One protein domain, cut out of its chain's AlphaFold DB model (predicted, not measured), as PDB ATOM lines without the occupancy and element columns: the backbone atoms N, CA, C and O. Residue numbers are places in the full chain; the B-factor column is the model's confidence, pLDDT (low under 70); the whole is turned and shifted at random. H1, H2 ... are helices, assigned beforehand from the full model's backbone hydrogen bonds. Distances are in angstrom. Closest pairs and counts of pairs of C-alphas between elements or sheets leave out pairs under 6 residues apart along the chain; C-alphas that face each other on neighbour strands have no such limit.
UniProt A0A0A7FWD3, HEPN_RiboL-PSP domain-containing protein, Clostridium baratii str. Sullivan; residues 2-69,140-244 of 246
ATOM      1  N   TYR A   2      19.615  10.823 -38.612       74.88
ATOM      2  CA  TYR A   2      19.552  11.449 -37.274       74.88
ATOM      3  C   TYR A   2      18.157  11.971 -36.874       74.88
ATOM      4  O   TYR A   2      17.720  11.744 -35.748       74.88
ATOM      5  N   LYS A   3      17.432  12.593 -37.815       78.38
ATOM      6  CA  LYS A   3      16.027  13.004 -37.643       78.38
ATOM      7  C   LYS A   3      15.116  11.812 -37.340       78.38
ATOM      8  O   LYS A   3      14.331  11.863 -36.402       78.38
ATOM      9  N   GLU A   4      15.260  10.723 -38.092       85.06
ATOM     10  CA  GLU A   4      14.471   9.493 -37.912       85.06
ATOM     11  C   GLU A   4      14.725   8.853 -36.545       85.06
ATOM     12  O   GLU A   4      13.778   8.449 -35.878       85.06
ATOM     13  N   ASN A   5      15.980   8.826 -36.085       86.31
ATOM     14  CA  ASN A   5      16.322   8.325 -34.753       86.31
ATOM     15  C   ASN A   5      15.686   9.175 -33.643       86.31
ATOM     16  O   ASN A   5      15.157   8.621 -32.680       86.31
ATOM     17  N   PHE A   6      15.695  10.505 -33.789       88.75
ATOM     18  CA  PHE A   6      15.042  11.403 -32.836       88.75
ATOM     19  C   PHE A   6      13.516  11.221 -32.833       88.75
ATOM     20  O   PHE A   6      12.911  11.122 -31.768       88.75
ATOM     21  N   GLN A   7      12.894  11.086 -34.008       89.56
ATOM     22  CA  GLN A   7      11.462  10.792 -34.115       89.56
ATOM     23  C   GLN A   7      11.105   9.447 -33.475       89.56
ATOM     24  O   GLN A   7      10.204   9.386 -32.643       89.56
ATOM     25  N   LYS A   8      11.863   8.387 -33.781       90.25
ATOM     26  CA  LYS A   8      11.661   7.054 -33.202       90.25
ATOM     27  C   LYS A   8      11.751   7.078 -31.676       90.25
ATOM     28  O   LYS A   8      10.859   6.558 -31.010       90.25
ATOM     29  N   PHE A   9      12.777   7.734 -31.127       92.19
ATOM     30  CA  PHE A   9      12.926   7.918 -29.682       92.19
ATOM     31  C   PHE A   9      11.679   8.563 -29.062       92.19
ATOM     32  O   PHE A   9      11.175   8.097 -28.036       92.19
ATOM     33  N   ARG A  10      11.155   9.620 -29.690       92.50
ATOM     34  CA  ARG A  10       9.972  10.316 -29.180       92.50
ATOM     35  C   ARG A  10       8.716   9.469 -29.253       92.50
ATOM     36  O   ARG A  10       7.981   9.413 -28.270       92.50
ATOM     37  N   THR A  11       8.497   8.770 -30.365       92.38
ATOM     38  CA  THR A  11       7.363   7.854 -30.531       92.38
ATOM     39  C   THR A  11       7.373   6.753 -29.472       92.38
ATOM     40  O   THR A  11       6.358   6.530 -28.817       92.38
ATOM     41  N   GLU A  12       8.521   6.117 -29.221       92.69
ATOM     42  CA  GLU A  12       8.647   5.078 -28.188       92.69
ATOM     43  C   GLU A  12       8.295   5.598 -26.786       92.69
ATOM     44  O   GLU A  12       7.667   4.895 -25.993       92.69
ATOM     45  N   ARG A  13       8.682   6.838 -26.463       93.06
ATOM     46  CA  ARG A  13       8.380   7.460 -25.166       93.06
ATOM     47  C   ARG A  13       6.920   7.890 -25.053       93.06
ATOM     48  O   ARG A  13       6.307   7.627 -24.021       93.06
ATOM     49  N   ARG A  14       6.351   8.468 -26.113       93.56
ATOM     50  CA  ARG A  14       4.922   8.798 -26.195       93.56
ATOM     51  C   ARG A  14       4.042   7.565 -26.033       93.56
ATOM     52  O   ARG A  14       3.057   7.632 -25.317       93.56
ATOM     53  N   ASN A  15       4.421   6.426 -26.611       92.56
ATOM     54  CA  ASN A  15       3.650   5.188 -26.461       92.56
ATOM     55  C   ASN A  15       3.532   4.746 -24.992       92.56
ATOM     56  O   ASN A  15       2.487   4.245 -24.587       92.56
ATOM     57  N   LYS A  16       4.563   4.982 -24.166       93.44
ATOM     58  CA  LYS A  16       4.497   4.708 -22.718       93.44
ATOM     59  C   LYS A  16       3.511   5.630 -22.000       93.44
ATOM     60  O   LYS A  16       2.806   5.180 -21.107       93.44
ATOM     61  N   ILE A  17       3.460   6.894 -22.408       93.94
ATOM     62  CA  ILE A  17       2.502   7.881 -21.895       93.94
ATOM     63  C   ILE A  17       1.069   7.506 -22.304       93.94
ATOM     64  O   ILE A  17       0.200   7.417 -21.448       93.94
ATOM     65  N   ILE A  18       0.851   7.160 -23.575       92.38
ATOM     66  CA  ILE A  18      -0.449   6.695 -24.088       92.38
ATOM     67  C   ILE A  18      -0.911   5.422 -23.364       92.38
ATOM     68  O   ILE A  18      -2.095   5.251 -23.092       92.38
ATOM     69  N   THR A  19       0.019   4.530 -23.011       92.69
ATOM     70  CA  THR A  19      -0.306   3.336 -22.216       92.69
ATOM     71  C   THR A  19      -0.836   3.721 -20.830       92.69
ATOM     72  O   THR A  19      -1.798   3.116 -20.371       92.69
ATOM     73  N   MET A  20      -0.255   4.738 -20.182       92.56
ATOM     74  CA  MET A  20      -0.739   5.245 -18.891       92.56
ATOM     75  C   MET A  20      -2.145   5.844 -19.011       92.56
ATOM     76  O   MET A  20      -3.018   5.512 -18.214       92.56
ATOM     77  N   ASP A  21      -2.383   6.653 -20.043       92.88
ATOM     78  CA  ASP A  21      -3.716   7.187 -20.351       92.88
ATOM     79  C   ASP A  21      -4.748   6.072 -20.566       92.88
ATOM     80  O   ASP A  21      -5.830   6.096 -19.989       92.88
ATOM     81  N   THR A  22      -4.380   5.043 -21.334       92.06
ATOM     82  CA  THR A  22      -5.248   3.887 -21.605       92.06
ATOM     83  C   THR A  22      -5.609   3.140 -20.319       92.06
ATOM     84  O   THR A  22      -6.739   2.683 -20.174       92.06
ATOM     85  N   ILE A  23      -4.668   3.012 -19.378       90.81
ATOM     86  CA  ILE A  23      -4.934   2.399 -18.071       90.81
ATOM     87  C   ILE A  23      -5.944   3.246 -17.295       90.81
ATOM     88  O   ILE A  23      -6.926   2.698 -16.812       90.81
ATOM     89  N   ILE A  24      -5.749   4.563 -17.208       89.06
ATOM     90  CA  ILE A  24      -6.657   5.447 -16.463       89.06
ATOM     91  C   ILE A  24      -8.071   5.412 -17.054       89.06
ATOM     92  O   ILE A  24      -9.036   5.271 -16.312       89.06
ATOM     93  N   ARG A  25      -8.205   5.476 -18.383       89.19
ATOM     94  CA  ARG A  25      -9.515   5.505 -19.054       89.19
ATOM     95  C   ARG A  25     -10.298   4.199 -18.994       89.19
ATOM     96  O   ARG A  25     -11.512   4.233 -19.118       89.19
ATOM     97  N   ASN A  26      -9.615   3.061 -18.885       89.00
ATOM     98  CA  ASN A  26     -10.260   1.746 -18.916       89.00
ATOM     99  C   ASN A  26     -10.553   1.183 -17.515       89.00
ATOM    100  O   ASN A  26     -10.959   0.027 -17.410       89.00
ATOM    101  N   ASN A  27     -10.301   1.946 -16.448       84.75
ATOM    102  CA  ASN A  27     -10.519   1.507 -15.071       84.75
ATOM    103  C   ASN A  27     -11.390   2.528 -14.328       84.75
ATOM    104  O   ASN A  27     -10.880   3.460 -13.708       84.75
ATOM    105  N   ASP A  28     -12.705   2.311 -14.360       71.25
ATOM    106  CA  ASP A  28     -13.689   3.197 -13.721       71.25
ATOM    107  C   ASP A  28     -13.711   3.073 -12.181       71.25
ATOM    108  O   ASP A  28     -14.146   3.990 -11.486       71.25
ATOM    109  N   ASP A  29     -13.178   1.974 -11.633       80.44
ATOM    110  CA  ASP A  29     -13.240   1.625 -10.203       80.44
ATOM    111  C   ASP A  29     -11.950   1.940  -9.413       80.44
ATOM    112  O   ASP A  29     -11.713   1.378  -8.338       80.44
ATOM    113  N   LEU A  30     -11.079   2.813  -9.932       83.31
ATOM    114  CA  LEU A  30      -9.819   3.161  -9.263       83.31
ATOM    115  C   LEU A  30     -10.068   3.835  -7.905       83.31
ATOM    116  O   LEU A  30     -10.720   4.879  -7.818       83.31
ATOM    117  N   LYS A  31      -9.473   3.287  -6.842       87.12
ATOM    118  CA  LYS A  31      -9.462   3.920  -5.514       87.12
ATOM    119  C   LYS A  31      -8.565   5.155  -5.525       87.12
ATOM    120  O   LYS A  31      -7.586   5.203  -6.262       87.12
ATOM    121  N   GLU A  32      -8.820   6.114  -4.637       83.62
ATOM    122  CA  GLU A  32      -8.044   7.367  -4.535       83.62
ATOM    123  C   GLU A  32      -6.524   7.139  -4.461       83.62
ATOM    124  O   GLU A  32      -5.763   7.761  -5.198       83.62
ATOM    125  N   GLY A  33      -6.067   6.173  -3.657       84.38
ATOM    126  CA  GLY A  33      -4.640   5.842  -3.578       84.38
ATOM    127  C   GLY A  33      -4.055   5.273  -4.880       84.38
ATOM    128  O   GLY A  33      -2.886   5.496  -5.180       84.38
ATOM    129  N   GLU A  34      -4.852   4.559  -5.677       87.88
ATOM    130  CA  GLU A  34      -4.428   4.032  -6.981       87.88
ATOM    131  C   GLU A  34      -4.362   5.154  -8.020       87.88
ATOM    132  O   GLU A  34      -3.397   5.228  -8.783       87.88
ATOM    133  N   LYS A  35      -5.341   6.068  -7.994       87.50
ATOM    134  CA  LYS A  35      -5.357   7.282  -8.816       87.50
ATOM    135  C   LYS A  35      -4.109   8.130  -8.583       87.50
ATOM    136  O   LYS A  35      -3.406   8.442  -9.541       87.50
ATOM    137  N   ASP A  36      -3.779   8.433  -7.327       87.81
ATOM    138  CA  ASP A  36      -2.592   9.231  -6.991       87.81
ATOM    139  C   ASP A  36      -1.298   8.569  -7.497       87.81
ATOM    140  O   ASP A  36      -0.469   9.214  -8.143       87.81
ATOM    141  N   VAL A  37      -1.140   7.255  -7.296       89.19
ATOM    142  CA  VAL A  37       0.025   6.510  -7.803       89.19
ATOM    143  C   VAL A  37       0.120   6.577  -9.330       89.19
ATOM    144  O   VAL A  37       1.210   6.814  -9.867       89.19
ATOM    145  N   LEU A  38      -1.000   6.404 -10.038       91.44
ATOM    146  CA  LEU A  38      -1.049   6.499 -11.498       91.44
ATOM    147  C   LEU A  38      -0.686   7.909 -11.977       91.44
ATOM    148  O   LEU A  38       0.164   8.043 -12.857       91.44
ATOM    149  N   LEU A  39      -1.242   8.957 -11.362       92.12
ATOM    150  CA  LEU A  39      -0.950  10.351 -11.706       92.12
ATOM    151  C   LEU A  39       0.518  10.715 -11.455       92.12
ATOM    152  O   LEU A  39       1.156  11.337 -12.310       92.12
ATOM    153  N   ARG A  40       1.109  10.262 -10.342       92.12
ATOM    154  CA  ARG A  40       2.554  10.410 -10.090       92.12
ATOM    155  C   ARG A  40       3.377   9.738 -11.181       92.12
ATOM    156  O   ARG A  40       4.301  10.349 -11.724       92.12
ATOM    157  N   GLY A  41       3.037   8.493 -11.521       93.81
ATOM    158  CA  GLY A  41       3.681   7.751 -12.603       93.81
ATOM    159  C   GLY A  41       3.578   8.485 -13.939       93.81
ATOM    160  O   GLY A  41       4.570   8.612 -14.658       93.81
ATOM    161  N   PHE A  42       2.406   9.040 -14.239       95.50
ATOM    162  CA  PHE A  42       2.144   9.812 -15.444       95.50
ATOM    163  C   PHE A  42       3.032  11.065 -15.506       95.50
ATOM    164  O   PHE A  42       3.792  11.237 -16.460       95.50
ATOM    165  N   ILE A  43       3.041  11.891 -14.457       95.81
ATOM    166  CA  ILE A  43       3.889  13.090 -14.365       95.81
ATOM    167  C   ILE A  43       5.373  12.737 -14.545       95.81
ATOM    168  O   ILE A  43       6.091  13.418 -15.284       95.81
ATOM    169  N   VAL A  44       5.839  11.649 -13.921       95.69
ATOM    170  CA  VAL A  44       7.222  11.166 -14.069       95.69
ATOM    171  C   VAL A  44       7.526  10.767 -15.515       95.69
ATOM    172  O   VAL A  44       8.602  11.097 -16.018       95.69
ATOM    173  N   LEU A  45       6.598  10.106 -16.214       97.12
ATOM    174  CA  LEU A  45       6.761   9.744 -17.626       97.12
ATOM    175  C   LEU A  45       6.835  10.976 -18.536       97.12
ATOM    176  O   LEU A  45       7.712  11.028 -19.402       97.12
ATOM    177  N   ILE A  46       5.976  11.977 -18.321       97.56
ATOM    178  CA  ILE A  46       5.984  13.235 -19.089       97.56
ATOM    179  C   ILE A  46       7.292  13.978 -18.865       97.56
ATOM    180  O   ILE A  46       7.939  14.423 -19.815       97.56
ATOM    181  N   TYR A  47       7.736  14.066 -17.615       97.06
ATOM    182  CA  TYR A  47       9.019  14.672 -17.311       97.06
ATOM    183  C   TYR A  47      10.178  13.911 -17.974       97.06
ATOM    184  O   TYR A  47      11.072  14.524 -18.555       97.06
ATOM    185  N   ALA A  48      10.180  12.576 -17.921       95.94
ATOM    186  CA  ALA A  48      11.211  11.766 -18.566       95.94
ATOM    187  C   ALA A  48      11.212  11.947 -20.093       95.94
ATOM    188  O   ALA A  48      12.271  11.898 -20.723       95.94
ATOM    189  N   PHE A  49      10.041  12.183 -20.693       97.19
ATOM    190  CA  PHE A  49       9.918  12.568 -22.093       97.19
ATOM    191  C   PHE A  49      10.540  13.946 -22.351       97.19
ATOM    192  O   PHE A  49      11.385  14.070 -23.236       97.19
ATOM    193  N   TRP A  50      10.210  14.960 -21.548       97.00
ATOM    194  CA  TRP A  50      10.821  16.293 -21.610       97.00
ATOM    195  C   TRP A  50      12.354  16.257 -21.487       97.00
ATOM    196  O   TRP A  50      13.067  16.774 -22.350       97.00
ATOM    197  N   GLU A  51      12.878  15.611 -20.443       96.25
ATOM    198  CA  GLU A  51      14.317  15.497 -20.187       96.25
ATOM    199  C   GLU A  51      15.027  14.702 -21.289       96.25
ATOM    200  O   GLU A  51      16.120  15.064 -21.734       96.25
ATOM    201  N   GLY A  52      14.403  13.614 -21.742       95.06
ATOM    202  CA  GLY A  52      14.908  12.796 -22.832       95.06
ATOM    203  C   GLY A  52      15.066  13.602 -24.117       95.06
ATOM    204  O   GLY A  52      16.140  13.602 -24.714       95.06
ATOM    205  N   ASN A  53      14.031  14.353 -24.492       96.19
ATOM    206  CA  ASN A  53      14.071  15.246 -25.645       96.19
ATOM    207  C   ASN A  53      15.162  16.310 -25.531       96.19
ATOM    208  O   ASN A  53      15.935  16.501 -26.470       96.19
ATOM    209  N   TYR A  54      15.287  16.939 -24.360       96.38
ATOM    210  CA  TYR A  54      16.343  17.909 -24.083       96.38
ATOM    211  C   TYR A  54      17.745  17.321 -24.307       96.38
ATOM    212  O   TYR A  54      18.627  17.983 -24.856       96.38
ATOM    213  N   LYS A  55      17.983  16.072 -23.894       93.75
ATOM    214  CA  LYS A  55      19.279  15.399 -24.066       93.75
ATOM    215  C   LYS A  55      19.524  14.988 -25.517       93.75
ATOM    216  O   LYS A  55      20.625  15.192 -26.030       93.75
ATOM    217  N   GLU A  56      18.519  14.421 -26.176       94.00
ATOM    218  CA  GLU A  56      18.651  13.936 -27.551       94.00
ATOM    219  C   GLU A  56      18.789  15.078 -28.565       94.00
ATOM    220  O   GLU A  56      19.645  14.987 -29.446       94.00
ATOM    221  N   ILE A  57      18.070  16.198 -28.402       95.00
ATOM    222  CA  ILE A  57      18.189  17.347 -29.317       95.00
ATOM    223  C   ILE A  57      19.613  17.936 -29.309       95.00
ATOM    224  O   ILE A  57      20.162  18.283 -30.350       95.00
ATOM    225  N   GLN A  58      20.275  17.978 -28.149       94.19
ATOM    226  CA  GLN A  58      21.650  18.476 -28.048       94.19
ATOM    227  C   GLN A  58      22.657  17.540 -28.721       94.19
ATOM    228  O   GLN A  58      23.611  17.996 -29.356       94.19
ATOM    229  N   LYS A  59      22.461  16.221 -28.581       92.12
ATOM    230  CA  LYS A  59      23.271  15.222 -29.293       92.12
ATOM    231  C   LYS A  59      23.084  15.370 -30.799       92.12
ATOM    232  O   LYS A  59      24.071  15.368 -31.525       92.12
ATOM    233  N   LEU A  60      21.841  15.545 -31.238       93.12
ATOM    234  CA  LEU A  60      21.479  15.757 -32.633       93.12
ATOM    235  C   LEU A  60      22.183  16.989 -33.215       93.12
ATOM    236  O   LEU A  60      22.873  16.870 -34.225       93.12
ATOM    237  N   PHE A  61      22.092  18.137 -32.538       95.12
ATOM    238  CA  PHE A  61      22.748  19.375 -32.968       95.12
ATOM    239  C   PHE A  61      24.266  19.213 -33.082       95.12
ATOM    240  O   PHE A  61      24.853  19.620 -34.082       95.12
ATOM    241  N   PHE A  62      24.902  18.568 -32.098       94.38
ATOM    242  CA  PHE A  62      26.334  18.276 -32.160       94.38
ATOM    243  C   PHE A  62      26.688  17.358 -33.337       94.38
ATOM    244  O   PHE A  62      27.609  17.668 -34.086       94.38
ATOM    245  N   CYS A  63      25.957  16.256 -33.529       92.31
ATOM    246  CA  CYS A  63      26.209  15.307 -34.615       92.31
ATOM    247  C   CYS A  63      26.082  15.938 -36.003       92.31
ATOM    248  O   CYS A  63      26.804  15.538 -36.910       92.31
ATOM    249  N   ILE A  64      25.185  16.912 -36.167       92.50
ATOM    250  CA  ILE A  64      25.021  17.646 -37.423       92.50
ATOM    251  C   ILE A  64      26.161  18.652 -37.606       92.50
ATOM    252  O   ILE A  64      26.808  18.682 -38.649       92.50
ATOM    253  N   LEU A  65      26.437  19.468 -36.586       94.25
ATOM    254  CA  LEU A  65      27.406  20.557 -36.699       94.25
ATOM    255  C   LEU A  65      28.862  20.091 -36.695       94.25
ATOM    256  O   LEU A  65      29.708  20.797 -37.236       94.25
ATOM    257  N   LYS A  66      29.179  18.922 -36.124       94.44
ATOM    258  CA  LYS A  66      30.561  18.420 -36.127       94.44
ATOM    259  C   LYS A  66      31.088  18.142 -37.541       94.44
ATOM    260  O   LYS A  66      32.290  18.224 -37.766       94.44
ATOM    261  N   GLU A  67      30.188  17.857 -38.481       93.50
ATOM    262  CA  GLU A  67      30.519  17.580 -39.882       93.50
ATOM    263  C   GLU A  67      30.582  18.844 -40.753       93.50
ATOM    264  O   GLU A  67      30.905  18.760 -41.941       93.50
ATOM    265  N   LYS A  68      30.282  20.015 -40.177       92.88
ATOM    266  CA  LYS A  68      30.383  21.318 -40.837       92.88
ATOM    267  C   LYS A  68      31.740  21.963 -40.605       92.88
ATOM    268  O   LYS A  68      32.414  21.680 -39.611       92.88
ATOM    269  N   LYS A  69      32.119  22.874 -41.508       95.25
ATOM    270  CA  LYS A  69      33.312  23.704 -41.316       95.25
ATOM    271  C   LYS A  69      33.140  24.588 -40.084       95.25
ATOM    272  O   LYS A  69      32.056  25.125 -39.852       95.25
ATOM    273  N   PRO A 140      16.487  19.704 -16.545       93.69
ATOM    274  CA  PRO A 140      16.249  20.779 -17.496       93.69
ATOM    275  C   PRO A 140      14.905  21.453 -17.216       93.69
ATOM    276  O   PRO A 140      13.890  20.791 -17.016       93.69
ATOM    277  N   ASN A 141      14.906  22.780 -17.236       93.62
ATOM    278  CA  ASN A 141      13.713  23.610 -17.135       93.62
ATOM    279  C   ASN A 141      13.668  24.611 -18.295       93.62
ATOM    280  O   ASN A 141      14.577  24.643 -19.129       93.62
ATOM    281  N   TYR A 142      12.619  25.428 -18.346       92.19
ATOM    282  CA  TYR A 142      12.419  26.410 -19.412       92.19
ATOM    283  C   TYR A 142      13.610  27.375 -19.583       92.19
ATOM    284  O   TYR A 142      14.067  27.622 -20.701       92.19
ATOM    285  N   THR A 143      14.188  27.857 -18.478       93.06
ATOM    286  CA  THR A 143      15.369  28.736 -18.487       93.06
ATOM    287  C   THR A 143      16.608  28.033 -19.040       93.06
ATOM    288  O   THR A 143      17.330  28.603 -19.855       93.06
ATOM    289  N   ILE A 144      16.849  26.782 -18.640       94.94
ATOM    290  CA  ILE A 144      17.972  25.975 -19.143       94.94
ATOM    291  C   ILE A 144      17.794  25.710 -20.642       94.94
ATOM    292  O   ILE A 144      18.727  25.915 -21.413       94.94
ATOM    293  N   LEU A 145      16.589  25.341 -21.092       96.12
ATOM    294  CA  LEU A 145      16.318  25.185 -22.523       96.12
ATOM    295  C   LEU A 145      16.571  26.498 -23.283       96.12
ATOM    296  O   LEU A 145      17.220  26.485 -24.326       96.12
ATOM    297  N   THR A 146      16.121  27.633 -22.743       95.75
ATOM    298  CA  THR A 146      16.356  28.962 -23.332       95.75
ATOM    299  C   THR A 146      17.848  29.256 -23.487       95.75
ATOM    300  O   THR A 146      18.291  29.672 -24.560       95.75
ATOM    301  N   ASN A 147      18.640  29.009 -22.441       94.19
ATOM    302  CA  ASN A 147      20.085  29.229 -22.456       94.19
ATOM    303  C   ASN A 147      20.777  28.337 -23.489       94.19
ATOM    304  O   ASN A 147      21.548  28.848 -24.313       94.19
ATOM    305  N   MET A 148      20.424  27.049 -23.514       95.69
ATOM    306  CA  MET A 148      20.927  26.080 -24.482       95.69
ATOM    307  C   MET A 148      20.627  26.522 -25.920       95.69
ATOM    308  O   MET A 148      21.553  26.648 -26.723       95.69
ATOM    309  N   LEU A 149      19.370  26.853 -26.237       96.50
ATOM    310  CA  LEU A 149      18.948  27.306 -27.570       96.50
ATOM    311  C   LEU A 149      19.608  28.626 -27.987       96.50
ATOM    312  O   LEU A 149      19.947  28.817 -29.159       96.50
ATOM    313  N   SER A 150      19.897  29.508 -27.028       94.88
ATOM    314  CA  SER A 150      20.579  30.773 -27.301       94.88
ATOM    315  C   SER A 150      21.984  30.586 -27.891       94.88
ATOM    316  O   SER A 150      22.495  31.514 -28.525       94.88
ATOM    317  N   LYS A 151      22.628  29.422 -27.689       94.25
ATOM    318  CA  LYS A 151      23.923  29.074 -28.306       94.25
ATOM    319  C   LYS A 151      23.817  28.922 -29.825       94.25
ATOM    320  O   LYS A 151      24.796  29.172 -30.524       94.25
ATOM    321  N   TYR A 152      22.626  28.574 -30.302       95.50
ATOM    322  CA  TYR A 152      22.268  28.335 -31.699       95.50
ATOM    323  C   TYR A 152      21.485  29.509 -32.305       95.50
ATOM    324  O   TYR A 152      20.878  29.374 -33.360       95.50
ATOM    325  N   ASN A 153      21.463  30.669 -31.633       94.06
ATOM    326  CA  ASN A 153      20.660  31.829 -32.031       94.06
ATOM    327  C   ASN A 153      19.171  31.486 -32.247       94.06
ATOM    328  O   ASN A 153      18.529  32.040 -33.143       94.06
ATOM    329  N   ILE A 154      18.637  30.557 -31.449       95.81
ATOM    330  CA  ILE A 154      17.220  30.186 -31.425       95.81
ATOM    331  C   ILE A 154      16.591  30.822 -30.183       95.81
ATOM    332  O   ILE A 154      17.098  30.668 -29.071       95.81
ATOM    333  N   THR A 155      15.490  31.550 -30.373       96.38
ATOM    334  CA  THR A 155      14.790  32.259 -29.293       96.38
ATOM    335  C   THR A 155      13.543  31.484 -28.889       96.38
ATOM    336  O   THR A 155      12.534  31.549 -29.590       96.38
ATOM    337  N   LEU A 156      13.580  30.807 -27.734       95.62
ATOM    338  CA  LEU A 156      12.464  29.981 -27.250       95.62
ATOM    339  C   LEU A 156      11.141  30.758 -27.181       95.62
ATOM    340  O   LEU A 156      10.135  30.303 -27.708       95.62
ATOM    341  N   LYS A 157      11.164  31.984 -26.643       94.25
ATOM    342  CA  LYS A 157       9.978  32.857 -26.570       94.25
ATOM    343  C   LYS A 157       9.343  33.137 -27.939       94.25
ATOM    344  O   LYS A 157       8.127  33.260 -28.028       94.25
ATOM    345  N   LYS A 158      10.155  33.254 -28.997       93.81
ATOM    346  CA  LYS A 158       9.653  33.464 -30.362       93.81
ATOM    347  C   LYS A 158       8.951  32.204 -30.868       93.81
ATOM    348  O   LYS A 158       7.858  32.326 -31.402       93.81
ATOM    349  N   LEU A 159       9.554  31.031 -30.651       94.62
ATOM    350  CA  LEU A 159       8.958  29.747 -31.031       94.62
ATOM    351  C   LEU A 159       7.621  29.520 -30.319       94.62
ATOM    352  O   LEU A 159       6.635  29.229 -30.975       94.62
ATOM    353  N   ILE A 160       7.558  29.744 -29.002       93.81
ATOM    354  CA  ILE A 160       6.306  29.603 -28.239       93.81
ATOM    355  C   ILE A 160       5.225  30.551 -28.758       93.81
ATOM    356  O   ILE A 160       4.095  30.124 -28.962       93.81
ATOM    357  N   LYS A 161       5.567  31.820 -29.020       93.00
ATOM    358  CA  LYS A 161       4.613  32.781 -29.585       93.00
ATOM    359  C   LYS A 161       4.063  32.303 -30.933       93.00
ATOM    360  O   LYS A 161       2.857  32.331 -31.133       93.00
ATOM    361  N   GLN A 162       4.937  31.841 -31.823       91.25
ATOM    362  CA  GLN A 162       4.526  31.292 -33.113       91.25
ATOM    363  C   GLN A 162       3.627  30.065 -32.931       91.25
ATOM    364  O   GLN A 162       2.604  29.947 -33.590       91.25
ATOM    365  N   MET A 163       3.954  29.182 -31.988       92.38
ATOM    366  CA  MET A 163       3.143  27.997 -31.735       92.38
ATOM    367  C   MET A 163       1.745  28.319 -31.205       92.38
ATOM    368  O   MET A 163       0.796  27.608 -31.534       92.38
ATOM    369  N   ILE A 164       1.613  29.361 -30.383       91.94
ATOM    370  CA  ILE A 164       0.316  29.856 -29.907       91.94
ATOM    371  C   ILE A 164      -0.518  30.336 -31.102       91.94
ATOM    372  O   ILE A 164      -1.693  29.995 -31.219       91.94
ATOM    373  N   GLU A 165       0.107  31.090 -32.011       89.69
ATOM    374  CA  GLU A 165      -0.544  31.674 -33.188       89.69
ATOM    375  C   GLU A 165      -0.904  30.621 -34.258       89.69
ATOM    376  O   GLU A 165      -1.964  30.722 -34.875       89.69
ATOM    377  N   GLU A 166      -0.059  29.605 -34.471       86.88
ATOM    378  CA  GLU A 166      -0.164  28.667 -35.604       86.88
ATOM    379  C   GLU A 166      -0.718  27.283 -35.237       86.88
ATOM    380  O   GLU A 166      -1.399  26.660 -36.051       86.88
ATOM    381  N   TYR A 167      -0.444  26.783 -34.028       78.56
ATOM    382  CA  TYR A 167      -0.733  25.394 -33.640       78.56
ATOM    383  C   TYR A 167      -1.706  25.267 -32.465       78.56
ATOM    384  O   TYR A 167      -1.891  24.169 -31.937       78.56
ATOM    385  N   SER A 168      -2.320  26.378 -32.046       81.19
ATOM    386  CA  SER A 168      -3.303  26.420 -30.955       81.19
ATOM    387  C   SER A 168      -2.795  25.824 -29.633       81.19
ATOM    388  O   SER A 168      -3.583  25.267 -28.866       81.19
ATOM    389  N   ILE A 169      -1.492  25.933 -29.335       88.75
ATOM    390  CA  ILE A 169      -1.024  25.634 -27.974       88.75
ATOM    391  C   ILE A 169      -1.559  26.705 -27.012       88.75
ATOM    392  O   ILE A 169      -1.701  27.864 -27.408       88.75
ATOM    393  N   PRO A 170      -1.838  26.365 -25.746       90.06
ATOM    394  CA  PRO A 170      -2.389  27.330 -24.810       90.06
ATOM    395  C   PRO A 170      -1.330  28.341 -24.355       90.06
ATOM    396  O   PRO A 170      -0.173  27.985 -24.114       90.06
ATOM    397  N   ASP A 171      -1.757  29.584 -24.118       90.50
ATOM    398  CA  ASP A 171      -0.904  30.669 -23.600       90.50
ATOM    399  C   ASP A 171      -0.225  30.319 -22.264       90.50
ATOM    400  O   ASP A 171       0.842  30.839 -21.942       90.50
ATOM    401  N   ASN A 172      -0.817  29.398 -21.493       90.69
ATOM    402  CA  ASN A 172      -0.287  28.917 -20.219       90.69
ATOM    403  C   ASN A 172       0.664  27.710 -20.346       90.69
ATOM    404  O   ASN A 172       0.921  27.024 -19.357       90.69
ATOM    405  N   PHE A 173       1.196  27.418 -21.539       92.50
ATOM    406  CA  PHE A 173       2.108  26.287 -21.746       92.50
ATOM    407  C   PHE A 173       3.331  26.316 -20.811       92.50
ATOM    408  O   PHE A 173       3.720  25.274 -20.276       92.50
ATOM    409  N   GLU A 174       3.921  27.492 -20.573       92.56
ATOM    410  CA  GLU A 174       5.061  27.625 -19.654       92.56
ATOM    411  C   GLU A 174       4.683  27.204 -18.223       92.56
ATOM    412  O   GLU A 174       5.437  26.477 -17.571       92.56
ATOM    413  N   ASP A 175       3.484  27.568 -17.762       93.94
ATOM    414  CA  ASP A 175       2.964  27.174 -16.450       93.94
ATOM    415  C   ASP A 175       2.706  25.668 -16.370       93.94
ATOM    416  O   ASP A 175       3.089  25.032 -15.384       93.94
ATOM    417  N   ARG A 176       2.140  25.073 -17.431       94.69
ATOM    418  CA  ARG A 176       1.945  23.616 -17.532       94.69
ATOM    419  C   ARG A 176       3.275  22.870 -17.422       94.69
ATOM    420  O   ARG A 176       3.402  21.925 -16.645       94.69
ATOM    421  N   LEU A 177       4.300  23.308 -18.156       94.88
ATOM    422  CA  LEU A 177       5.628  22.692 -18.105       94.88
ATOM    423  C   LEU A 177       6.274  22.852 -16.720       94.88
ATOM    424  O   LEU A 177       6.837  21.897 -16.175       94.88
ATOM    425  N   ASN A 178       6.174  24.044 -16.129       94.44
ATOM    426  CA  ASN A 178       6.686  24.313 -14.786       94.44
ATOM    427  C   ASN A 178       5.993  23.453 -13.725       94.44
ATOM    428  O   ASN A 178       6.665  22.984 -12.802       94.44
ATOM    429  N   PHE A 179       4.688  23.207 -13.867       94.62
ATOM    430  CA  PHE A 179       3.957  22.265 -13.028       94.62
ATOM    431  C   PHE A 179       4.558  20.860 -13.131       94.62
ATOM    432  O   PHE A 179       4.986  20.327 -12.112       94.62
ATOM    433  N   ILE A 180       4.715  20.297 -14.338       96.06
ATOM    434  CA  ILE A 180       5.301  18.955 -14.522       96.06
ATOM    435  C   ILE A 180       6.687  18.841 -13.872       96.06
ATOM    436  O   ILE A 180       6.973  17.870 -13.167       96.06
ATOM    437  N   ILE A 181       7.553  19.843 -14.064       94.38
ATOM    438  CA  ILE A 181       8.910  19.853 -13.498       94.38
ATOM    439  C   ILE A 181       8.872  19.889 -11.967       94.38
ATOM    440  O   ILE A 181       9.575  19.110 -11.317       94.38
ATOM    441  N   LYS A 182       8.075  20.787 -11.378       92.62
ATOM    442  CA  LYS A 182       7.944  20.907  -9.918       92.62
ATOM    443  C   LYS A 182       7.359  19.633  -9.317       92.62
ATOM    444  O   LYS A 182       7.959  19.085  -8.397       92.62
ATOM    445  N   SER A 183       6.273  19.124  -9.889       92.38
ATOM    446  CA  SER A 183       5.606  17.896  -9.459       92.38
ATOM    447  C   SER A 183       6.555  16.700  -9.485       92.38
ATOM    448  O   SER A 183       6.702  16.019  -8.473       92.38
ATOM    449  N   ARG A 184       7.326  16.499 -10.565       92.62
ATOM    450  CA  ARG A 184       8.350  15.440 -10.605       92.62
ATOM    451  C   ARG A 184       9.396  15.593  -9.501       92.62
ATOM    452  O   ARG A 184       9.787  14.594  -8.903       92.62
ATOM    453  N   ASN A 185       9.875  16.809  -9.232       89.75
ATOM    454  CA  ASN A 185      10.864  17.023  -8.169       89.75
ATOM    455  C   ASN A 185      10.270  16.727  -6.788       89.75
ATOM    456  O   ASN A 185      10.920  16.076  -5.977       89.75
ATOM    457  N   ASN A 186       9.019  17.113  -6.549       89.25
ATOM    458  CA  ASN A 186       8.339  16.819  -5.294       89.25
ATOM    459  C   ASN A 186       8.116  15.309  -5.094       89.25
ATOM    460  O   ASN A 186       8.350  14.807  -3.996       89.25
ATOM    461  N   ILE A 187       7.752  14.578  -6.159       89.94
ATOM    462  CA  ILE A 187       7.652  13.106  -6.152       89.94
ATOM    463  C   ILE A 187       9.005  12.481  -5.794       89.94
ATOM    464  O   ILE A 187       9.072  11.612  -4.929       89.94
ATOM    465  N   ALA A 188      10.092  12.937  -6.423       85.75
ATOM    466  CA  ALA A 188      11.431  12.395  -6.193       85.75
ATOM    467  C   ALA A 188      11.959  12.649  -4.770       85.75
ATOM    468  O   ALA A 188      12.726  11.842  -4.250       85.75
ATOM    469  N   HIS A 189      11.559  13.759  -4.146       83.94
ATOM    470  CA  HIS A 189      11.967  14.121  -2.787       83.94
ATOM    471  C   HIS A 189      11.029  13.594  -1.694       83.94
ATOM    472  O   HIS A 189      11.264  13.882  -0.524       83.94
ATOM    473  N   GLY A 190       9.996  12.821  -2.053       72.44
ATOM    474  CA  GLY A 190       9.076  12.222  -1.087       72.44
ATOM    475  C   GLY A 190       8.342  13.259  -0.238       72.44
ATOM    476  O   GLY A 190       8.108  13.016   0.938       72.44
ATOM    477  N   VAL A 191       8.027  14.432  -0.802       67.06
ATOM    478  CA  VAL A 191       7.310  15.481  -0.066       67.06
ATOM    479  C   VAL A 191       5.917  14.953   0.293       67.06
ATOM    480  O   VAL A 191       5.042  14.883  -0.569       67.06
ATOM    481  N   GLU A 192       5.730  14.585   1.564       52.06
ATOM    482  CA  GLU A 192       4.506  13.972   2.116       52.06
ATOM    483  C   GLU A 192       3.255  14.863   1.978       52.06
ATOM    484  O   GLU A 192       2.136  14.372   2.057       52.06
ATOM    485  N   ASN A 193       3.430  16.161   1.704       51.12
ATOM    486  CA  ASN A 193       2.358  17.165   1.695       51.12
ATOM    487  C   ASN A 193       1.690  17.416   0.331       51.12
ATOM    488  O   ASN A 193       0.861  18.316   0.234       51.12
ATOM    489  N   ILE A 194       2.047  16.690  -0.733       57.25
ATOM    490  CA  ILE A 194       1.287  16.764  -1.994       57.25
ATOM    491  C   ILE A 194       0.367  15.564  -2.023       57.25
ATOM    492  O   ILE A 194       0.724  14.510  -2.554       57.25
ATOM    493  N   SER A 195      -0.755  15.716  -1.333       57.50
ATOM    494  CA  SER A 195      -1.728  14.654  -1.122       57.50
ATOM    495  C   SER A 195      -2.734  14.512  -2.262       57.50
ATOM    496  O   SER A 195      -3.450  13.521  -2.252       57.50
ATOM    497  N   ASP A 196      -2.770  15.420  -3.249       78.44
ATOM    498  CA  ASP A 196      -3.724  15.283  -4.354       78.44
ATOM    499  C   ASP A 196      -3.304  16.005  -5.657       78.44
ATOM    500  O   ASP A 196      -3.504  17.209  -5.842       78.44
ATOM    501  N   TYR A 197      -2.683  15.270  -6.588       84.88
ATOM    502  CA  TYR A 197      -2.366  15.806  -7.920       84.88
ATOM    503  C   TYR A 197      -3.613  16.030  -8.788       84.88
ATOM    504  O   TYR A 197      -3.559  16.887  -9.672       84.88
ATOM    505  N   GLU A 198      -4.703  15.292  -8.555       87.44
ATOM    506  CA  GLU A 198      -5.968  15.444  -9.283       87.44
ATOM    507  C   GLU A 198      -6.559  16.823  -8.967       87.44
ATOM    508  O   GLU A 198      -6.696  17.655  -9.869       87.44
ATOM    509  N   GLU A 199      -6.752  17.133  -7.682       87.06
ATOM    510  CA  GLU A 199      -7.245  18.439  -7.223       87.06
ATOM    511  C   GLU A 199      -6.344  19.599  -7.660       87.06
ATOM    512  O   GLU A 199      -6.823  20.653  -8.093       87.06
ATOM    513  N   MET A 200      -5.019  19.431  -7.578       87.88
ATOM    514  CA  MET A 200      -4.078  20.469  -8.005       87.88
ATOM    515  C   MET A 200      -4.176  20.765  -9.501       87.88
ATOM    516  O   MET A 200      -4.062  21.925  -9.905       87.88
ATOM    517  N   ILE A 201      -4.340  19.740 -10.336       91.19
ATOM    518  CA  ILE A 201      -4.478  19.937 -11.780       91.19
ATOM    519  C   ILE A 201      -5.822  20.588 -12.085       91.19
ATOM    520  O   ILE A 201      -5.864  21.548 -12.858       91.19
ATOM    521  N   ILE A 202      -6.893  20.123 -11.439       89.81
ATOM    522  CA  ILE A 202      -8.230  20.677 -11.629       89.81
ATOM    523  C   ILE A 202      -8.241  22.161 -11.252       89.81
ATOM    524  O   ILE A 202      -8.457  23.014 -12.108       89.81
ATOM    525  N   SER A 203      -7.877  22.487 -10.014       87.31
ATOM    526  CA  SER A 203      -7.905  23.861  -9.494       87.31
ATOM    527  C   SER A 203      -7.071  24.858 -10.305       87.31
ATOM    528  O   SER A 203      -7.479  26.007 -10.474       87.31
ATOM    529  N   ASN A 204      -5.911  24.440 -10.823       86.88
ATOM    530  CA  ASN A 204      -5.000  25.346 -11.524       86.88
ATOM    531  C   ASN A 204      -5.227  25.397 -13.041       86.88
ATOM    532  O   ASN A 204      -4.900  26.411 -13.666       86.88
ATOM    533  N   PHE A 205      -5.755  24.330 -13.652       91.31
ATOM    534  CA  PHE A 205      -5.766  24.190 -15.112       91.31
ATOM    535  C   PHE A 205      -7.113  23.780 -15.717       91.31
ATOM    536  O   PHE A 205      -7.339  24.092 -16.888       91.31
ATOM    537  N   ILE A 206      -8.016  23.138 -14.967       88.19
ATOM    538  CA  ILE A 206      -9.304  22.642 -15.476       88.19
ATOM    539  C   ILE A 206     -10.447  23.432 -14.834       88.19
ATOM    540  O   ILE A 206     -10.787  23.264 -13.673       88.19
ATOM    541  N   ARG A 207     -11.098  24.299 -15.612       76.62
ATOM    542  CA  ARG A 207     -12.171  25.188 -15.120       76.62
ATOM    543  C   ARG A 207     -13.559  24.529 -15.056       76.62
ATOM    544  O   ARG A 207     -14.556  25.229 -15.205       76.62
ATOM    545  N   LYS A 208     -13.634  23.204 -14.915       77.88
ATOM    546  CA  LYS A 208     -14.901  22.455 -14.888       77.88
ATOM    547  C   LYS A 208     -15.225  22.048 -13.450       77.88
ATOM    548  O   LYS A 208     -14.364  21.490 -12.778       77.88
ATOM    549  N   GLU A 209     -16.443  22.333 -12.994       74.75
ATOM    550  CA  GLU A 209     -16.898  22.001 -11.631       74.75
ATOM    551  C   GLU A 209     -17.057  20.486 -11.410       74.75
ATOM    552  O   GLU A 209     -16.959  20.017 -10.283       74.75
ATOM    553  N   ASP A 210     -17.252  19.726 -12.488       83.12
ATOM    554  CA  ASP A 210     -17.431  18.273 -12.531       83.12
ATOM    555  C   ASP A 210     -16.220  17.542 -13.139       83.12
ATOM    556  O   ASP A 210     -16.354  16.434 -13.660       83.12
ATOM    557  N   ALA A 211     -15.035  18.166 -13.101       87.81
ATOM    558  CA  ALA A 211     -13.817  17.575 -13.644       87.81
ATOM    559  C   ALA A 211     -13.507  16.218 -12.996       87.81
ATOM    560  O   ALA A 211     -13.575  16.049 -11.780       87.81
ATOM    561  N   THR A 212     -13.120  15.264 -13.834       89.44
ATOM    562  CA  THR A 212     -12.808  13.889 -13.445       89.44
ATOM    563  C   THR A 212     -11.328  13.575 -13.652       89.44
ATOM    564  O   THR A 212     -10.603  14.302 -14.337       89.44
ATOM    565  N   ILE A 213     -10.881  12.415 -13.164       89.25
ATOM    566  CA  ILE A 213      -9.557  11.879 -13.498       89.25
ATOM    567  C   ILE A 213      -9.325  11.742 -15.015       89.25
ATOM    568  O   ILE A 213      -8.183  11.832 -15.469       89.25
ATOM    569  N   ILE A 214     -10.382  11.575 -15.821       91.38
ATOM    570  CA  ILE A 214     -10.265  11.549 -17.285       91.38
ATOM    571  C   ILE A 214      -9.856  12.929 -17.806       91.38
ATOM    572  O   ILE A 214      -8.934  13.005 -18.615       91.38
ATOM    573  N   ASP A 215     -10.443  14.016 -17.293       92.38
ATOM    574  CA  ASP A 215     -10.047  15.382 -17.656       92.38
ATOM    575  C   ASP A 215      -8.596  15.681 -17.235       92.38
ATOM    576  O   ASP A 215      -7.850  16.360 -17.946       92.38
ATOM    577  N   VAL A 216      -8.157  15.137 -16.095       92.75
ATOM    578  CA  VAL A 216      -6.752  15.212 -15.665       92.75
ATOM    579  C   VAL A 216      -5.841  14.430 -16.614       92.75
ATOM    580  O   VAL A 216      -4.778  14.926 -16.999       92.75
ATOM    581  N   SER A 217      -6.257  13.238 -17.043       94.06
ATOM    582  CA  SER A 217      -5.545  12.449 -18.052       94.06
ATOM    583  C   SER A 217      -5.447  13.200 -19.385       94.06
ATOM    584  O   SER A 217      -4.368  13.276 -19.976       94.06
ATOM    585  N   ASP A 218      -6.538  13.824 -19.839       94.44
ATOM    586  CA  ASP A 218      -6.575  14.675 -21.033       94.44
ATOM    587  C   ASP A 218      -5.555  15.816 -20.925       94.44
ATOM    588  O   ASP A 218      -4.692  15.963 -21.792       94.44
ATOM    589  N   PHE A 219      -5.563  16.555 -19.811       95.19
ATOM    590  CA  PHE A 219      -4.600  17.627 -19.546       95.19
ATOM    591  C   PHE A 219      -3.137  17.155 -19.632       95.19
ATOM    592  O   PHE A 219      -2.277  17.843 -20.203       95.19
ATOM    593  N   LEU A 220      -2.831  15.985 -19.070       96.31
ATOM    594  CA  LEU A 220      -1.487  15.404 -19.069       96.31
ATOM    595  C   LEU A 220      -1.055  14.951 -20.478       96.31
ATOM    596  O   LEU A 220       0.093  15.184 -20.884       96.31
ATOM    597  N   ASN A 221      -1.968  14.382 -21.269       95.50
ATOM    598  CA  ASN A 221      -1.695  14.032 -22.667       95.50
ATOM    599  C   ASN A 221      -1.502  15.262 -23.549       95.50
ATOM    600  O   ASN A 221      -0.536  15.316 -24.309       95.50
ATOM    601  N   GLU A 222      -2.365  16.268 -23.425       95.12
ATOM    602  CA  GLU A 222      -2.208  17.542 -24.126       95.12
ATOM    603  C   GLU A 222      -0.853  18.175 -23.814       95.12
ATOM    604  O   GLU A 222      -0.118  18.577 -24.712       95.12
ATOM    605  N   THR A 223      -0.472  18.200 -22.535       96.25
ATOM    606  CA  THR A 223       0.832  18.724 -22.113       96.25
ATOM    607  C   THR A 223       1.981  17.961 -22.780       96.25
ATOM    608  O   THR A 223       2.947  18.570 -23.243       96.25
ATOM    609  N   THR A 224       1.862  16.636 -22.906       96.50
ATOM    610  CA  THR A 224       2.825  15.800 -23.644       96.50
ATOM    611  C   THR A 224       2.879  16.160 -25.126       96.50
ATOM    612  O   THR A 224       3.968  16.267 -25.693       96.50
ATOM    613  N   PHE A 225       1.722  16.365 -25.756       95.06
ATOM    614  CA  PHE A 225       1.621  16.765 -27.154       95.06
ATOM    615  C   PHE A 225       2.278  18.129 -27.402       95.06
ATOM    616  O   PHE A 225       3.086  18.255 -28.321       95.06
ATOM    617  N   TYR A 226       2.031  19.122 -26.544       95.56
ATOM    618  CA  TYR A 226       2.658  20.443 -26.661       95.56
ATOM    619  C   TYR A 226       4.181  20.384 -26.487       95.56
ATOM    620  O   TYR A 226       4.908  21.064 -27.211       95.56
ATOM    621  N   ILE A 227       4.685  19.534 -25.582       96.62
ATOM    622  CA  ILE A 227       6.127  19.271 -25.460       96.62
ATOM    623  C   ILE A 227       6.676  18.677 -26.763       96.62
ATOM    624  O   ILE A 227       7.723  19.111 -27.240       96.62
ATOM    625  N   ASP A 228       5.991  17.694 -27.348       95.12
ATOM    626  CA  ASP A 228       6.435  17.063 -28.593       95.12
ATOM    627  C   ASP A 228       6.479  18.063 -29.758       95.12
ATOM    628  O   ASP A 228       7.468  18.128 -30.496       95.12
ATOM    629  N   LEU A 229       5.441  18.891 -29.877       94.31
ATOM    630  CA  LEU A 229       5.374  19.968 -30.854       94.31
ATOM    631  C   LEU A 229       6.513  20.974 -30.659       94.31
ATOM    632  O   LEU A 229       7.181  21.324 -31.625       94.31
ATOM    633  N   LEU A 230       6.813  21.374 -29.420       96.06
ATOM    634  CA  LEU A 230       7.914  22.298 -29.144       96.06
ATOM    635  C   LEU A 230       9.249  21.753 -29.668       96.06
ATOM    636  O   LEU A 230      10.021  22.481 -30.290       96.06
ATOM    637  N   TYR A 231       9.531  20.468 -29.447       96.31
ATOM    638  CA  TYR A 231      10.764  19.862 -29.952       96.31
ATOM    639  C   TYR A 231      10.765  19.661 -31.473       96.31
ATOM    640  O   TYR A 231      11.847  19.655 -32.062       96.31
ATOM    641  N   ASN A 232       9.596  19.545 -32.119       93.50
ATOM    642  CA  ASN A 232       9.500  19.648 -33.579       93.50
ATOM    643  C   ASN A 232       9.919  21.041 -34.049       93.50
ATOM    644  O   ASN A 232      10.822  21.138 -34.872       93.50
ATOM    645  N   GLU A 233       9.347  22.098 -33.476       94.69
ATOM    646  CA  GLU A 233       9.638  23.478 -33.883       94.69
ATOM    647  C   GLU A 233      11.090  23.878 -33.623       94.69
ATOM    648  O   GLU A 233      11.739  24.488 -34.473       94.69
ATOM    649  N   ILE A 234      11.655  23.464 -32.485       96.62
ATOM    650  CA  ILE A 234      13.082  23.645 -32.193       96.62
ATOM    651  C   ILE A 234      13.945  23.000 -33.277       96.62
ATOM    652  O   ILE A 234      14.942  23.586 -33.707       96.62
ATOM    653  N   PHE A 235      13.594  21.783 -33.694       95.00
ATOM    654  CA  PHE A 235      14.352  21.076 -34.712       95.00
ATOM    655  C   PHE A 235      14.174  21.713 -36.097       95.00
ATOM    656  O   PHE A 235      15.173  21.925 -36.775       95.00
ATOM    657  N   SER A 236      12.954  22.094 -36.480       93.06
ATOM    658  CA  SER A 236      12.665  22.796 -37.736       93.06
ATOM    659  C   SER A 236      13.431  24.120 -37.843       93.06
ATOM    660  O   SER A 236      14.095  24.376 -38.846       93.06
ATOM    661  N   GLU A 237      13.425  24.940 -36.788       95.25
ATOM    662  CA  GLU A 237      14.182  26.201 -36.747       95.25
ATOM    663  C   GLU A 237      15.697  25.955 -36.844       95.25
ATOM    664  O   GLU A 237      16.427  26.719 -37.482       95.25
ATOM    665  N   PHE A 238      16.192  24.875 -36.236       95.19
ATOM    666  CA  PHE A 238      17.589  24.476 -36.366       95.19
ATOM    667  C   PHE A 238      17.930  24.018 -37.794       95.19
ATOM    668  O   PHE A 238      18.954  24.448 -38.331       95.19
ATOM    669  N   GLU A 239      17.090  23.185 -38.418       93.00
ATOM    670  CA  GLU A 239      17.250  22.743 -39.811       93.00
ATOM    671  C   GLU A 239      17.319  23.957 -40.750       93.00
ATOM    672  O   GLU A 239      18.260  24.070 -41.539       93.00
ATOM    673  N   ASN A 240      16.405  24.915 -40.580       92.25
ATOM    674  CA  ASN A 240      16.355  26.144 -41.373       92.25
ATOM    675  C   ASN A 240      17.598  27.034 -41.205       92.25
ATOM    676  O   ASN A 240      17.966  27.802 -42.086       92.25
ATOM    677  N   LYS A 241      18.284  26.977 -40.064       92.31
ATOM    678  CA  LYS A 241      19.502  27.780 -39.859       92.31
ATOM    679  C   LYS A 241      20.760  27.074 -40.328       92.31
ATOM    680  O   LYS A 241      21.711  27.731 -40.747       92.31
ATOM    681  N   TYR A 242      20.806  25.754 -40.179       91.75
ATOM    682  CA  TYR A 242      22.068  25.021 -40.185       91.75
ATOM    683  C   TYR A 242      22.077  23.797 -41.084       91.75
ATOM    684  O   TYR A 242      23.104  23.131 -41.123       91.75
ATOM    685  N   MET A 243      21.013  23.474 -41.813       87.25
ATOM    686  CA  MET A 243      20.979  22.295 -42.688       87.25
ATOM    687  C   MET A 243      20.634  22.604 -44.144       87.25
ATOM    688  O   MET A 243      20.565  21.674 -44.944       87.25
ATOM    689  N   HIS A 244      20.488  23.875 -44.522       74.25
ATOM    690  CA  HIS A 244      20.389  24.231 -45.934       74.25
ATOM    691  C   HIS A 244      21.678  23.865 -46.681       74.25
ATOM    692  O   HIS A 244      22.788  24.109 -46.201       74.25
TER     693      HIS A 244
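What this domain is: This is residues 2 to 69 and 140 to 244 of the 246 residues of the protein "HEPN_RiboL-PSP domain-containing protein" of Clostridium baratii str. Sullivan (UniProt A0A0A7FWD3). Three long helices, H1, H2 and H7, lie side by side as a bundle whose centres make a triangle, and they give the model its length. Across the side of this bundle away from H1 run shorter helices, H5 and H6 over both H2 and H7 and H4 over H7 alone, with short H3 on that same side. The printed part has 173 residues with seven named helices, H1 to H7 in chain order, and no named strand; the class is all helix. The whole is compact, with a radius of gyration of the C-alphas of 17.3 A, and is a rod spanning 59 by 29 by 28 A.

How they stand to each other: Begin at H2, residues 32 to 65, the longest helix. It touches H1, residues 2 to 25, at a shallow tilt of 5 degrees, opposite ways, as a helical hairpin; look at the closest C-alphas, Arg 13 and Phe 49, 6.2 A apart. H2 also touches H7, residues 213 to 242, at a shallow tilt of 4 degrees, the same way, closest at the C-alphas of Ile 46 and Thr 224, 6.1 A apart. H1 and H7 touch too, at 7 degrees, opposite ways, with the C-alphas of Asp 21 and Ser 217 closest at 6.0 A. H7 is the hub, touching five helices. Look next at H5, residues 173 to 188, which touches H2 with residues 180 to 187 alone; its steep tilt of 67 degrees is only just short of about perpendicular, and the closest C-alphas, Val 44 and Arg 184, are 5.6 A apart. H5 touches H7 with residues 173 to 177 alone, the C-alphas of Arg 176 and Thr 223 coming closest at 6.8 A. H6, residues 197 to 205, touches H7 at a steep tilt of 63 degrees, with the C-alphas of Glu 198 and Val 216 closest at 6.4 A, and touches residues 36 to 40 of H2 alone, where the C-alphas of Asp 36 and Tyr 197 are closest at 6.6 A. H4, residues 156 to 167, touches H7 at a steep tilt of 65 degrees, its closest C-alphas being Leu 159 and Glu 233 at 6.9 A. H3, residues 142 to 150, only just touches H4, with 3 pairs of C-alphas within 8 A, Thr 146 and Leu 156 closest at 5.6 A. In H3 to H7 every O i to N i+4 pair is within hydrogen-bond range; H1 has 19 of 20 and H2 29 of 30.

Where its parts are: Find C-alpha 2 at (19.552, 11.449, -37.274); from there H1 runs 34.8 A to C-alpha 25. H2 runs 49.7 A from C-alpha 32 at (-8.044, 7.367, -4.535), and H7 runs 43.4 A to C-alpha 242 at (22.068, 25.021, -40.185). H5 is 22.8 A long.

The domain as a whole: Look for the farthest C-alphas, Asp 29 and Lys 69, 60.2 A apart. Residues 70 to 139 are not printed, and C-alphas 69 and 140 stand 29.4 A apart across this cut. Of the links printed whole, H3 to H4 and H4 to H5 are tight, and the others are short. The pLDDT column is under 70 at residues 191 to 195.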